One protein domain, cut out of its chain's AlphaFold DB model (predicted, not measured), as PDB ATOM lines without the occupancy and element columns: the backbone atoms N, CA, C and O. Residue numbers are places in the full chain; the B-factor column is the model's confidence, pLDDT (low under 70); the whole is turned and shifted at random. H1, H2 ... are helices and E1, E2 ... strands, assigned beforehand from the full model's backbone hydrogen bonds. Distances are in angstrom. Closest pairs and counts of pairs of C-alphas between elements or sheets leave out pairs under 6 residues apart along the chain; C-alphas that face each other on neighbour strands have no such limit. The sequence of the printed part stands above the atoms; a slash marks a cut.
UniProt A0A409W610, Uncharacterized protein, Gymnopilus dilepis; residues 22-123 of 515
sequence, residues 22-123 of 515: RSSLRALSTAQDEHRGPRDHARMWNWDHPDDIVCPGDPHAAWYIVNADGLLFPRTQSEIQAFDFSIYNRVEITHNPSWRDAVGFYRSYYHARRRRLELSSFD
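AT A GLANCE: This is residues 22 to 123 of the 515 residues of an uncharacterized protein of Gymnopilus dilepis (UniProt A0A409W610). A small, twisted three-strand sheet has the long helix H3 along one face, and the far end of H3, with residues 115 to 123, sticks out as an arm. The short helix H2 is over the other face, and H1 stands off the sheet at the far end of a long link. The 102 printed residues run H1 E1 E2 H2 E3 H3; the sheet's order is E2 E1 E3, antiparallel, and the class is mixed. The whole is compact, with a radius of gyration of the C-alphas of 13.9 A and spans of 43 by 30 by 26 A.

IN THESE COORDINATES: Find C-alpha 22 at (-153.696, -48.523, 66.853); from there H1 runs 18.2 A to residue 34. E1 is residues 63 to 68, E2 71 to 76, H2 77 to 82 and E3 91 to 96. H3, residues 99 to 122, runs 35.1 A to C-alpha 122 at (-167.892, -57.215, 47.059).

HOW THE PARTS SIT: Look first at the hairpin E1 and E2, where N 66 and O 73 are 2.9 A apart. Beside E1, E3 has N 94 at 2.9 A from O 65. E2, H2, E3 form a split strand-helix-strand unit, two same-way strands with E1 between them; its crossover is right-handed. H3 is on the sheet at a height of 9.2 A, along the strands; the closest C-alphas of E3 and H3, Asn 96 and Ala 102, are 5.4 A apart. H2 is on the opposite face, at a height of 9.3 A. H1 is apart from H3. Each O i to N i+4 pair is within hydrogen-bond range in H1 and H2, and 19 of 20 in H3.

THE WHOLE: C-alphas 78 and 122 are the farthest apart, 43.3 A. The printed part has no cut, and the link H1 to E1 is long. Look for pLDDT under 70 at residues 22 to 41 and 123.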
ATOM      1  N   ARG A  22    -153.241 -49.371  67.970       52.59
ATOM      2  CA  ARG A  22    -153.696 -48.523  66.853       52.59
ATOM      3  C   ARG A  22    -154.661 -47.433  67.317       52.59
ATOM      4  O   ARG A  22    -154.609 -46.313  66.817       52.59
ATOM      5  N   SER A  23    -155.523 -47.749  68.283       52.59
ATOM      6  CA  SER A  23    -156.435 -46.775  68.889       52.59
ATOM      7  C   SER A  23    -155.707 -45.708  69.715       52.59
ATOM      8  O   SER A  23    -156.107 -44.550  69.660       52.59
ATOM      9  N   SER A  24    -154.623 -46.050  70.422       55.25
ATOM     10  CA  SER A  24    -153.853 -45.068  71.205       55.25
ATOM     11  C   SER A  24    -152.972 -44.166  70.340       55.25
ATOM     12  O   SER A  24    -152.862 -42.981  70.627       55.25
ATOM     13  N   LEU A  25    -152.390 -44.683  69.251       56.59
ATOM     14  CA  LEU A  25    -151.600 -43.869  68.315       56.59
ATOM     15  C   LEU A  25    -152.461 -42.840  67.580       56.59
ATOM     16  O   LEU A  25    -152.048 -41.694  67.411       56.59
ATOM     17  N   ARG A  26    -153.692 -43.220  67.209       57.78
ATOM     18  CA  ARG A  26    -154.659 -42.261  66.671       57.78
ATOM     19  C   ARG A  26    -154.990 -41.185  67.708       57.78
ATOM     20  O   ARG A  26    -154.993 -40.024  67.335       57.78
ATOM     21  N   ALA A  27    -155.167 -41.561  68.980       55.78
ATOM     22  CA  ALA A  27    -155.454 -40.630  70.075       55.78
ATOM     23  C   ALA A  27    -154.315 -39.623  70.348       55.78
ATOM     24  O   ALA A  27    -154.582 -38.456  70.619       55.78
ATOM     25  N   LEU A  28    -153.050 -40.048  70.249       57.62
ATOM     26  CA  LEU A  28    -151.889 -39.162  70.429       57.62
ATOM     27  C   LEU A  28    -151.711 -38.196  69.255       57.62
ATOM     28  O   LEU A  28    -151.438 -37.016  69.467       57.62
ATOM     29  N   SER A  29    -151.921 -38.678  68.025       56.28
ATOM     30  CA  SER A  29    -151.896 -37.816  66.842       56.28
ATOM     31  C   SER A  29    -153.042 -36.807  66.861       56.28
ATOM     32  O   SER A  29    -152.817 -35.647  66.534       56.28
ATOM     33  N   THR A  30    -154.249 -37.213  67.271       55.41
ATOM     34  CA  THR A  30    -155.383 -36.290  67.412       55.41
ATOM     35  C   THR A  30    -155.167 -35.285  68.529       55.41
ATOM     36  O   THR A  30    -155.521 -34.133  68.345       55.41
ATOM     37  N   ALA A  31    -154.544 -35.664  69.649       55.31
ATOM     38  CA  ALA A  31    -154.314 -34.740  70.761       55.31
ATOM     39  C   ALA A  31    -153.348 -33.595  70.395       55.31
ATOM     40  O   ALA A  31    -153.534 -32.467  70.842       55.31
ATOM     41  N   GLN A  32    -152.336 -33.853  69.554       57.47
ATOM     42  CA  GLN A  32    -151.491 -32.778  69.011       57.47
ATOM     43  C   GLN A  32    -152.227 -31.896  67.990       57.47
ATOM     44  O   GLN A  32    -151.916 -30.709  67.889       57.47
ATOM     45  N   ASP A  33    -153.185 -32.463  67.251       54.94
ATOM     46  CA  ASP A  33    -153.976 -31.751  66.239       54.94
ATOM     47  C   ASP A  33    -155.120 -30.927  66.858       54.94
ATOM     48  O   ASP A  33    -155.427 -29.847  66.369       54.94
ATOM     49  N   GLU A  34    -155.723 -31.388  67.959       57.59
ATOM     50  CA  GLU A  34    -156.860 -30.732  68.630       57.59
ATOM     51  C   GLU A  34    -156.494 -29.392  69.279       57.59
ATOM     52  O   GLU A  34    -157.356 -28.531  69.449       57.59
ATOM     53  N   HIS A  35    -155.220 -29.182  69.612       56.38
ATOM     54  CA  HIS A  35    -154.744 -27.899  70.133       56.38
ATOM     55  C   HIS A  35    -154.516 -26.839  69.051       56.38
ATOM     56  O   HIS A  35    -154.293 -25.674  69.386       56.38
ATOM     57  N   ARG A  36    -154.562 -27.213  67.771       57.28
ATOM     58  CA  ARG A  36    -154.431 -26.283  66.649       57.28
ATOM     59  C   ARG A  36    -155.792 -26.102  65.988       57.28
ATOM     60  O   ARG A  36    -156.618 -27.012  65.968       57.28
ATOM     61  N   GLY A  37    -156.074 -24.887  65.530       62.81
ATOM     62  CA  GLY A  37    -157.395 -24.540  65.025       62.81
ATOM     63  C   GLY A  37    -157.808 -25.460  63.868       62.81
ATOM     64  O   GLY A  37    -156.955 -25.991  63.157       62.81
ATOM     65  N   PRO A  38    -159.115 -25.632  63.601       57.41
ATOM     66  CA  PRO A  38    -159.617 -26.484  62.516       57.41
ATOM     67  C   PRO A  38    -159.121 -26.106  61.104       57.41
ATOM     68  O   PRO A  38    -159.423 -26.821  60.155       57.41
ATOM     69  N   ARG A  39    -158.366 -25.010  60.958       55.25
ATOM     70  CA  ARG A  39    -157.755 -24.540  59.708       55.25
ATOM     71  C   ARG A  39    -156.256 -24.827  59.593       55.25
ATOM     72  O   ARG A  39    -155.689 -24.563  58.541       55.25
ATOM     73  N   ASP A  40    -155.630 -25.366  60.633       63.22
ATOM     74  CA  ASP A  40    -154.171 -25.309  60.751       63.22
ATOM     75  C   ASP A  40    -153.452 -26.540  60.195       63.22
ATOM     76  O   ASP A  40    -152.227 -26.530  60.142       63.22
ATOM     77  N   HIS A  41    -154.173 -27.584  59.760       62.19
ATOM     78  CA  HIS A  41    -153.553 -28.809  59.245       62.19
ATOM     79  C   HIS A  41    -154.300 -29.443  58.084       62.19
ATOM     80  O   HIS A  41    -155.513 -29.648  58.117       62.19
ATOM     81  N   ALA A  42    -153.531 -29.848  57.079       72.31
ATOM     82  CA  ALA A  42    -153.994 -30.735  56.033       72.31
ATOM     83  C   ALA A  42    -154.229 -32.140  56.601       72.31
ATOM     84  O   ALA A  42    -153.297 -32.896  56.885       72.31
ATOM     85  N   ARG A  43    -155.500 -32.513  56.739       80.56
ATOM     86  CA  ARG A  43    -155.954 -33.764  57.364       80.56
ATOM     87  C   ARG A  43    -155.875 -34.976  56.426       80.56
ATOM     88  O   ARG A  43    -156.793 -35.789  56.345       80.56
ATOM     89  N   MET A  44    -154.739 -35.167  55.756       89.06
ATOM     90  CA  MET A  44    -154.513 -36.345  54.899       89.06
ATOM     91  C   MET A  44    -154.663 -37.672  55.670       89.06
ATOM     92  O   MET A  44    -155.080 -38.684  55.108       89.06
ATOM     93  N   TRP A  45    -154.392 -37.675  56.979       84.94
ATOM     94  CA  TRP A  45    -154.521 -38.855  57.837       84.94
ATOM     95  C   TRP A  45    -155.980 -39.300  58.057       84.94
ATOM     96  O   TRP A  45    -156.219 -40.488  58.313       84.94
ATOM     97  N   ASN A  46    -156.946 -38.383  57.912       86.50
ATOM     98  CA  ASN A  46    -158.384 -38.675  57.965       86.50
ATOM     99  C   ASN A  46    -158.937 -39.249  56.666       86.50
ATOM    100  O   ASN A  46    -160.063 -39.740  56.660       86.50
ATOM    101  N   TRP A  47    -158.125 -39.288  55.610       90.50
ATOM    102  CA  TRP A  47    -158.576 -39.663  54.278       90.50
ATOM    103  C   TRP A  47    -159.630 -38.696  53.735       90.50
ATOM    104  O   TRP A  47    -160.585 -39.131  53.101       90.50
ATOM    105  N   ASP A  48    -159.457 -37.398  53.993       92.50
ATOM    106  CA  ASP A  48    -160.302 -36.355  53.409       92.50
ATOM    107  C   ASP A  48    -160.084 -36.280  51.885       92.50
ATOM    108  O   ASP A  48    -159.038 -36.700  51.366       92.50
ATOM    109  N   HIS A  49    -161.079 -35.784  51.144       94.75
ATOM    110  CA  HIS A  49    -160.982 -35.693  49.687       94.75
ATOM    111  C   HIS A  49    -159.804 -34.785  49.299       94.75
ATOM    112  O   HIS A  49    -159.659 -33.725  49.900       94.75
ATOM    113  N   PRO A  50    -158.967 -35.140  48.302       95.25
ATOM    114  CA  PRO A  50    -157.790 -34.346  47.926       95.25
ATOM    115  C   PRO A  50    -158.113 -32.893  47.550       95.25
ATOM    116  O   PRO A  50    -157.262 -32.027  47.720       95.25
ATOM    117  N   ASP A  51    -159.330 -32.633  47.068       94.62
ATOM    118  CA  ASP A  51    -159.782 -31.289  46.682       94.62
ATOM    119  C   ASP A  51    -160.184 -30.422  47.886       94.62
ATOM    120  O   ASP A  51    -160.171 -29.199  47.787       94.62
ATOM    121  N   ASP A  52    -160.474 -31.047  49.031       93.38
ATOM    122  CA  ASP A  52    -160.865 -30.361  50.268       93.38
ATOM    123  C   ASP A  52    -159.648 -30.031  51.153       93.38
ATOM    124  O   ASP A  52    -159.776 -29.405  52.208       93.38
ATOM    125  N   ILE A  53    -158.446 -30.466  50.754       93.06
ATOM    126  CA  ILE A  53    -157.242 -30.310  51.570       93.06
ATOM    127  C   ILE A  53    -156.650 -28.914  51.387       93.06
ATOM    128  O   ILE A  53    -156.062 -28.580  50.357       93.06
ATOM    129  N   VAL A  54    -156.731 -28.120  52.450       93.12
ATOM    130  CA  VAL A  54    -156.121 -26.791  52.527       93.12
ATOM    131  C   VAL A  54    -154.639 -26.908  52.896       93.12
ATOM    132  O   VAL A  54    -154.271 -27.701  53.761       93.12
ATOM    133  N   CYS A  55    -153.781 -26.117  52.242       94.56
ATOM    134  CA  CYS A  55    -152.364 -26.027  52.593       94.56
ATOM    135  C   CYS A  55    -152.208 -25.374  53.978       94.56
ATOM    136  O   CYS A  55    -152.673 -24.247  54.149       94.56
ATOM    137  N   PRO A  56    -151.545 -26.023  54.951       91.00
ATOM    138  CA  PRO A  56    -151.393 -25.455  56.287       91.00
ATOM    139  C   PRO A  56    -150.248 -24.436  56.405       91.00
ATOM    140  O   PRO A  56    -150.036 -23.864  57.471       91.00
ATOM    141  N   GLY A  57    -149.488 -24.201  55.332       93.00
ATOM    142  CA  GLY A  57    -148.337 -23.302  55.326       93.00
ATOM    143  C   GLY A  57    -148.072 -22.712  53.943       93.00
ATOM    144  O   GLY A  57    -149.002 -22.422  53.197       93.00
ATOM    145  N   ASP A  58    -146.797 -22.531  53.601       95.94
ATOM    146  CA  ASP A  58    -146.395 -22.022  52.287       95.94
ATOM    147  C   ASP A  58    -146.594 -23.096  51.194       95.94
ATOM    148  O   ASP A  58    -145.956 -24.156  51.252       95.94
ATOM    149  N   PRO A  59    -147.443 -22.852  50.175       96.69
ATOM    150  CA  PRO A  59    -147.674 -23.811  49.100       96.69
ATOM    151  C   PRO A  59    -146.455 -24.033  48.192       96.69
ATOM    152  O   PRO A  59    -146.398 -25.056  47.502       96.69
ATOM    153  N   HIS A  60    -145.494 -23.105  48.176       97.75
ATOM    154  CA  HIS A  60    -144.292 -23.175  47.341       97.75
ATOM    155  C   HIS A  60    -143.082 -23.784  48.058       97.75
ATOM    156  O   HIS A  60    -142.069 -24.054  47.415       97.75
ATOM    157  N   ALA A  61    -143.176 -24.011  49.369       97.44
ATOM    158  CA  ALA A  61    -142.137 -24.695  50.122       97.44
ATOM    159  C   ALA A  61    -142.086 -26.193  49.781       97.44
ATOM    160  O   ALA A  61    -143.060 -26.775  49.304       97.44
ATOM    161  N   ALA A  62    -140.957 -26.835  50.086       97.56
ATOM    162  CA  ALA A  62    -140.839 -28.283  49.999       97.56
ATOM    163  C   ALA A  62    -141.679 -28.964  51.092       97.56
ATOM    164  O   ALA A  62    -141.554 -28.660  52.286       97.56
ATOM    165  N   TRP A  63    -142.499 -29.925  50.676       97.81
ATOM    166  CA  TRP A  63    -143.372 -30.715  51.536       97.81
ATOM    167  C   TRP A  63    -142.966 -32.179  51.519       97.81
ATOM    168  O   TRP A  63    -142.556 -32.743  50.508       97.81
ATOM    169  N   TYR A  64    -143.141 -32.838  52.650       97.62
ATOM    170  CA  TYR A  64    -142.839 -34.244  52.809       97.62
ATOM    171  C   TYR A  64    -144.094 -34.979  53.254       97.62
ATOM    172  O   TYR A  64    -144.755 -34.580  54.211       97.62
ATOM    173  N   ILE A  65    -144.413 -36.070  52.568       97.19
ATOM    174  CA  ILE A  65    -145.492 -36.966  52.971       97.19
ATOM    175  C   ILE A  65    -144.879 -38.101  53.782       97.19
ATOM    176  O   ILE A  65    -144.133 -38.925  53.248       97.19
ATOM    177  N   VAL A  66    -145.191 -38.132  55.076       96.38
ATOM    178  CA  VAL A  66    -144.793 -39.197  55.999       96.38
ATOM    179  C   VAL A  66    -145.911 -40.235  56.052       96.38
ATOM    180  O   VAL A  66    -146.991 -39.962  56.572       96.38
ATOM    181  N   ASN A  67    -145.658 -41.433  55.538       96.19
ATOM    182  CA  ASN A  67    -146.517 -42.600  55.696       96.19
ATOM    183  C   ASN A  67    -146.073 -43.401  56.924       96.19
ATOM    184  O   ASN A  67    -145.105 -44.159  56.856       96.19
ATOM    185  N   ALA A  68    -146.776 -43.227  58.042       95.50
ATOM    186  CA  ALA A  68    -146.490 -43.913  59.295       95.50
ATOM    187  C   ALA A  68    -147.626 -44.881  59.654       95.50
ATOM    188  O   ALA A  68    -148.761 -44.471  59.898       95.50
ATOM    189  N   ASP A  69    -147.338 -46.186  59.634       93.88
ATOM    190  CA  ASP A  69    -148.305 -47.269  59.880       93.88
ATOM    191  C   ASP A  69    -149.600 -47.177  59.034       93.88
ATOM    192  O   ASP A  69    -150.681 -47.621  59.442       93.88
ATOM    193  N   GLY A  70    -149.492 -46.631  57.819       89.69
ATOM    194  CA  GLY A  70    -150.619 -46.434  56.908       89.69
ATOM    195  C   GLY A  70    -151.437 -45.172  57.185       89.69
ATOM    196  O   GLY A  70    -152.577 -45.094  56.730       89.69
ATOM    197  N   LEU A  71    -150.896 -44.214  57.939       91.75
ATOM    198  CA  LEU A  71    -151.410 -42.852  58.087       91.75
ATOM    199  C   LEU A  71    -150.483 -41.892  57.338       91.75
ATOM    200  O   LEU A  71    -149.269 -42.028  57.427       91.75
ATOM    201  N   LEU A  72    -151.055 -40.937  56.605       94.44
ATOM    202  CA  LEU A  72    -150.300 -39.970  55.808       94.44
ATOM    203  C   LEU A  72    -150.303 -38.609  56.500       94.44
ATOM    204  O   LEU A  72    -151.367 -38.034  56.724       94.44
ATOM    205  N   PHE A  73    -149.115 -38.096  56.805       94.31
ATOM    206  CA  PHE A  73    -148.920 -36.799  57.440       94.31
ATOM    207  C   PHE A  73    -148.123 -35.879  56.511       94.31
ATOM    208  O   PHE A  73    -146.969 -36.193  56.206       94.31
ATOM    209  N   PRO A  74    -148.697 -34.754  56.060       95.81
ATOM    210  CA  PRO A  74    -147.936 -33.724  55.377       95.81
ATOM    211  C   PRO A  74    -147.112 -32.950  56.403       95.81
ATOM    212  O   PRO A  74    -147.648 -32.483  57.407       95.81
ATOM    213  N   ARG A  75    -145.809 -32.827  56.162       95.81
ATOM    214  CA  ARG A  75    -144.875 -32.111  57.033       95.81
ATOM    215  C   ARG A  75    -143.912 -31.264  56.219       95.81
ATOM    216  O   ARG A  75    -143.497 -31.651  55.129       95.81
ATOM    217  N   THR A  76    -143.515 -30.129  56.771       96.38
ATOM    218  CA  THR A  76    -142.390 -29.339  56.252       96.38
ATOM    219  C   THR A  76    -141.050 -29.912  56.732       96.38
ATOM    220  O   THR A  76    -140.998 -30.760  57.628       96.38
ATOM    221  N   GLN A  77    -139.936 -29.451  56.151       96.25
ATOM    222  CA  GLN A  77    -138.595 -29.915  56.535       96.25
ATOM    223  C   GLN A  77    -138.293 -29.691  58.027       96.25
ATOM    224  O   GLN A  77    -137.740 -30.572  58.685       96.25
ATOM    225  N   SER A  78    -138.669 -28.527  58.563       95.19
ATOM    226  CA  SER A  78    -138.473 -28.181  59.976       95.19
ATOM    227  C   SER A  78    -139.313 -29.063  60.899       95.19
ATOM    228  O   SER A  78    -138.840 -29.476  61.955       95.19
ATOM    229  N   GLU A  79    -140.535 -29.409  60.493       94.50
ATOM    230  CA  GLU A  79    -141.399 -30.291  61.275       94.50
ATOM    231  C   GLU A  79    -140.886 -31.729  61.308       94.50
ATOM    232  O   GLU A  79    -140.943 -32.353  62.363       94.50
ATOM    233  N   ILE A  80    -140.345 -32.253  60.202       95.00
ATOM    234  CA  ILE A  80    -139.737 -33.594  60.184       95.00
ATOM    235  C   ILE A  80    -138.579 -33.697  61.168       95.00
ATOM    236  O   ILE A  80    -138.460 -34.704  61.858       95.00
ATOM    237  N   GLN A  81    -137.736 -32.666  61.248       94.75
ATOM    238  CA  GLN A  81    -136.596 -32.657  62.168       94.75
ATOM    239  C   GLN A  81    -137.030 -32.663  63.639       94.75
ATOM    240  O   GLN A  81    -136.306 -33.179  64.486       94.75
ATOM    241  N   ALA A  82    -138.200 -32.100  63.939       92.31
ATOM    242  CA  ALA A  82    -138.756 -32.052  65.287       92.31
ATOM    243  C   ALA A  82    -139.619 -33.277  65.643       92.31
ATOM    244  O   ALA A  82    -140.021 -33.424  66.798       92.31
ATOM    245  N   PHE A  83    -139.955 -34.126  64.670       89.06
ATOM    246  CA  PHE A  83    -140.933 -35.190  64.848       89.06
ATOM    247  C   PHE A  83    -140.281 -36.493  65.325       89.06
ATOM    248  O   PHE A  83    -139.332 -36.992  64.725       89.06
ATOM    249  N   ASP A  84    -140.821 -37.074  66.399       93.69
ATOM    250  CA  ASP A  84    -140.352 -38.352  66.932       93.69
ATOM    251  C   ASP A  84    -141.015 -39.529  66.200       93.69
ATOM    252  O   ASP A  84    -142.173 -39.881  66.437       93.69
ATOM    253  N   PHE A  85    -140.261 -40.156  65.298       92.00
ATOM    254  CA  PHE A  85    -140.716 -41.311  64.523       92.00
ATOM    255  C   PHE A  85    -140.698 -42.633  65.305       92.00
ATOM    256  O   PHE A  85    -141.232 -43.625  64.806       92.00
ATOM    257  N   SER A  86    -140.112 -42.676  66.508       92.62
ATOM    258  CA  SER A  86    -139.911 -43.923  67.267       92.62
ATOM    259  C   SER A  86    -141.212 -44.604  67.703       92.62
ATOM    260  O   SER A  86    -141.225 -45.803  67.985       92.62
ATOM    261  N   ILE A  87    -142.322 -43.863  67.717       93.00
ATOM    262  CA  ILE A  87    -143.642 -44.369  68.106       93.00
ATOM    263  C   ILE A  87    -144.313 -45.235  67.026       93.00
ATOM    264  O   ILE A  87    -145.311 -45.899  67.315       93.00
ATOM    265  N   TYR A  88    -143.794 -45.234  65.795       93.31
ATOM    266  CA  TYR A  88    -144.372 -45.952  64.658       93.31
ATOM    267  C   TYR A  88    -143.532 -47.170  64.281       93.31
ATOM    268  O   TYR A  88    -142.304 -47.141  64.333       93.31
ATOM    269  N   ASN A  89    -144.192 -48.248  63.850       94.00
ATOM    270  CA  ASN A  89    -143.478 -49.474  63.473       94.00
ATOM    271  C   ASN A  89    -142.873 -49.375  62.071       94.00
ATOM    272  O   ASN A  89    -141.808 -49.932  61.806       94.00
ATOM    273  N   ARG A  90    -143.571 -48.696  61.158       94.75
ATOM    274  CA  ARG A  90    -143.127 -48.469  59.784       94.75
ATOM    275  C   ARG A  90    -143.322 -47.009  59.426       94.75
ATOM    276  O   ARG A  90    -144.436 -46.500  59.528       94.75
ATOM    277  N   VAL A  91    -142.251 -46.381  58.952       96.50
ATOM    278  CA  VAL A  91    -142.242 -44.995  58.487       96.50
ATOM    279  C   VAL A  91    -141.606 -44.937  57.107       96.50
ATOM    280  O   VAL A  91    -140.504 -45.441  56.902       96.50
ATOM    281  N   GLU A  92    -142.302 -44.313  56.166       97.25
ATOM    282  CA  GLU A  92    -141.792 -43.978  54.836       97.25
ATOM    283  C   GLU A  92    -141.964 -42.476  54.623       97.25
ATOM    284  O   GLU A  92    -143.004 -41.920  54.967       97.25
ATOM    285  N   ILE A  93    -140.957 -41.808  54.066       97.25
ATOM    286  CA  ILE A  93    -140.978 -40.358  53.846       97.25
ATOM    287  C   ILE A  93    -140.765 -40.101  52.359       97.25
ATOM    288  O   ILE A  93    -139.798 -40.586  51.775       97.25
ATOM    289  N   THR A  94    -141.666 -39.341  51.738       98.00
ATOM    290  CA  THR A  94    -141.560 -38.933  50.329       98.00
ATOM    291  C   THR A  94    -141.430 -37.419  50.234       98.00
ATOM    292  O   THR A  94    -142.273 -36.697  50.760       98.00
ATOM    293  N   HIS A  95    -140.382 -36.943  49.563       97.88
ATOM    294  CA  HIS A  95    -140.140 -35.521  49.312       97.88
ATOM    295  C   HIS A  95    -140.915 -35.037  48.081       97.88
ATOM    296  O   HIS A  95    -140.880 -35.686  47.037       97.88
ATOM    297  N   ASN A  96    -141.570 -33.885  48.201       98.06
ATOM    298  CA  ASN A  96    -142.330 -33.225  47.149       98.06
ATOM    299  C   ASN A  96    -141.929 -31.739  47.113       98.06
ATOM    300  O   ASN A  96    -141.932 -31.086  48.157       98.06
ATOM    301  N   PRO A  97    -141.581 -31.177  45.945       98.00
ATOM    302  CA  PRO A  97    -141.030 -29.825  45.876       98.00
ATOM    303  C   PRO A  97    -142.070 -28.727  46.132       98.00
ATOM    304  O   PRO A  97    -141.686 -27.609  46.455       98.00
ATOM    305  N   SER A  98    -143.364 -29.032  46.012       98.06
ATOM    306  CA  SER A  98    -144.456 -28.099  46.288       98.06
ATOM    307  C   SER A  98    -145.631 -28.777  46.993       98.06
ATOM    308  O   SER A  98    -145.766 -30.008  46.995       98.06
ATOM    309  N   TRP A  99    -146.538 -27.970  47.551       97.50
ATOM    310  CA  TRP A  99    -147.784 -28.467  48.139       97.50
ATOM    311  C   TRP A  99    -148.662 -29.192  47.117       97.50
ATOM    312  O   TRP A  99    -149.260 -30.226  47.417       97.50
ATOM    313  N   ARG A 100    -148.715 -28.676  45.885       97.81
ATOM    314  CA  ARG A 100    -149.501 -29.267  44.797       97.81
ATOM    315  C   ARG A 100    -149.029 -30.686  44.481       97.81
ATOM    316  O   ARG A 100    -149.866 -31.567  44.292       97.81
ATOM    317  N   ASP A 101    -147.718 -30.911  44.481       97.94
ATOM    318  CA  ASP A 101    -147.138 -32.234  44.236       97.94
ATOM    319  C   ASP A 101    -147.419 -33.189  45.398       97.94
ATOM    320  O   ASP A 101    -147.800 -34.338  45.179       97.94
ATOM    321  N   ALA A 102    -147.349 -32.692  46.637       97.44
ATOM    322  CA  ALA A 102    -147.706 -33.457  47.828       97.44
ATOM    323  C   ALA A 102    -149.183 -33.906  47.808       97.44
ATOM    324  O   ALA A 102    -149.486 -35.072  48.086       97.44
ATOM    325  N   VAL A 103    -150.105 -33.018  47.415       97.06
ATOM    326  CA  VAL A 103    -151.526 -33.359  47.212       97.06
ATOM    327  C   VAL A 103    -151.701 -34.324  46.038       97.06
ATOM    328  O   VAL A 103    -152.492 -35.260  46.143       97.06
ATOM    329  N   GLY A 104    -150.948 -34.161  44.947       97.44
ATOM    330  CA  GLY A 104    -150.946 -35.092  43.814       97.44
ATOM    331  C   GLY A 104    -150.531 -36.510  44.219       97.44
ATOM    332  O   GLY A 104    -151.223 -37.483  43.901       97.44
ATOM    333  N   PHE A 105    -149.460 -36.627  45.007       96.44
ATOM    334  CA  PHE A 105    -149.025 -37.888  45.600       96.44
ATOM    335  C   PHE A 105    -150.127 -38.491  46.482       96.44
ATOM    336  O   PHE A 105    -150.516 -39.648  46.290       96.44
ATOM    337  N   TYR A 106    -150.699 -37.699  47.394       96.94
ATOM    338  CA  TYR A 106    -151.794 -38.129  48.264       96.94
ATOM    339  C   TYR A 106    -153.040 -38.581  47.481       96.94
ATOM    340  O   TYR A 106    -153.627 -39.614  47.807       96.94
ATOM    341  N   ARG A 107    -153.418 -37.869  46.412       97.19
ATOM    342  CA  ARG A 107    -154.575 -38.187  45.558       97.19
ATOM    343  C   ARG A 107    -154.480 -39.611  45.007       97.19
ATOM    344  O   ARG A 107    -155.469 -40.346  45.044       97.19
ATOM    345  N   SER A 108    -153.294 -40.038  44.567       95.00
ATOM    346  CA  SER A 108    -153.083 -41.414  44.089       95.00
ATOM    347  C   SER A 108    -153.352 -42.461  45.186       95.00
ATOM    348  O   SER A 108    -154.060 -43.445  44.954       95.00
ATOM    349  N   TYR A 109    -152.880 -42.209  46.412       93.75
ATOM    350  CA  TYR A 109    -153.115 -43.063  47.579       93.75
ATOM    351  C   TYR A 109    -154.584 -43.088  48.002       93.75
ATOM    352  O   TYR A 109    -155.122 -44.158  48.304       93.75
ATOM    353  N   TYR A 110    -155.239 -41.928  48.001       95.69
ATOM    354  CA  TYR A 110    -156.649 -41.779  48.342       95.69
ATOM    355  C   TYR A 110    -157.540 -42.611  47.411       95.69
ATOM    356  O   TYR A 110    -158.310 -43.452  47.884       95.69
ATOM    357  N   HIS A 111    -157.389 -42.465  46.089       95.19
ATOM    358  CA  HIS A 111    -158.191 -43.231  45.130       95.19
ATOM    359  C   HIS A 111    -157.871 -44.728  45.158       95.19
ATOM    360  O   HIS A 111    -158.790 -45.547  45.100       95.19
ATOM    361  N   ALA A 112    -156.601 -45.112  45.317       92.94
ATOM    362  CA  ALA A 112    -156.232 -46.519  45.466       92.94
ATOM    363  C   ALA A 112    -156.877 -47.146  46.714       92.94
ATOM    364  O   ALA A 112    -157.392 -48.267  46.659       92.94
ATOM    365  N   ARG A 113    -156.895 -46.421  47.839       91.75
ATOM    366  CA  ARG A 113    -157.577 -46.853  49.064       91.75
ATOM    367  C   ARG A 113    -159.087 -46.937  48.869       91.75
ATOM    368  O   ARG A 113    -159.672 -47.948  49.248       91.75
ATOM    369  N   ARG A 114    -159.710 -45.915  48.279       92.88
ATOM    370  CA  ARG A 114    -161.153 -45.891  48.008       92.88
ATOM    371  C   ARG A 114    -161.569 -47.074  47.133       92.88
ATOM    372  O   ARG A 114    -162.457 -47.820  47.529       92.88
ATOM    373  N   ARG A 115    -160.837 -47.340  46.048       92.25
ATOM    374  CA  ARG A 115    -161.068 -48.505  45.182       92.25
ATOM    375  C   ARG A 115    -160.917 -49.828  45.935       92.25
ATOM    376  O   ARG A 115    -161.715 -50.734  45.739       92.25
ATOM    377  N   ARG A 116    -159.930 -49.959  46.831       89.50
ATOM    378  CA  ARG A 116    -159.800 -51.154  47.691       89.50
ATOM    379  C   ARG A 116    -160.989 -51.321  48.636       89.50
ATOM    380  O   ARG A 116    -161.415 -52.449  48.846       89.50
ATOM    381  N   LEU A 117    -161.514 -50.235  49.201       88.75
ATOM    382  CA  LEU A 117    -162.694 -50.282  50.069       88.75
ATOM    383  C   LEU A 117    -163.953 -50.661  49.284       88.75
ATOM    384  O   LEU A 117    -164.704 -51.526  49.733       88.75
ATOM    385  N   GLU A 118    -164.133 -50.091  48.094       89.25
ATOM    386  CA  GLU A 118    -165.205 -50.458  47.164       89.25
ATOM    387  C   GLU A 118    -165.115 -51.948  46.805       89.25
ATOM    388  O   GLU A 118    -166.078 -52.679  47.012       89.25
ATOM    389  N   LEU A 119    -163.939 -52.443  46.409       86.44
ATOM    390  CA  LEU A 119    -163.721 -53.865  46.107       86.44
ATOM    391  C   LEU A 119    -163.927 -54.779  47.324       86.44
ATOM    392  O   LEU A 119    -164.511 -55.850  47.191       86.44
ATOM    393  N   SER A 120    -163.514 -54.352  48.521       82.31
ATOM    394  CA  SER A 120    -163.703 -55.139  49.748       82.31
ATOM    395  C   SER A 120    -165.173 -55.334  50.122       82.31
ATOM    396  O   SER A 120    -165.506 -56.296  50.809       82.31
ATOM    397  N   SER A 121    -166.062 -54.447  49.657       77.25
ATOM    398  CA  SER A 121    -167.503 -54.598  49.867       77.25
ATOM    399  C   SER A 121    -168.103 -55.741  49.038       77.25
ATOM    400  O   SER A 121    -169.068 -56.360  49.480       77.25
ATOM    401  N   PHE A 122    -167.486 -56.085  47.902       70.69
ATOM    402  CA  PHE A 122    -167.892 -57.215  47.059       70.69
ATOM    403  C   PHE A 122    -167.354 -58.562  47.561       70.69
ATOM    404  O   PHE A 122    -167.929 -59.603  47.256       70.69
ATOM    405  N   ASP A 123    -166.293 -58.555  48.371       61.81
ATOM    406  CA  ASP A 123    -165.642 -59.769  48.884       61.81
ATOM    407  C   ASP A 123    -166.330 -60.347  50.145       61.81
ATOM    408  O   ASP A 123    -165.883 -61.333  50.725       61.81
TER     409      ASP A 123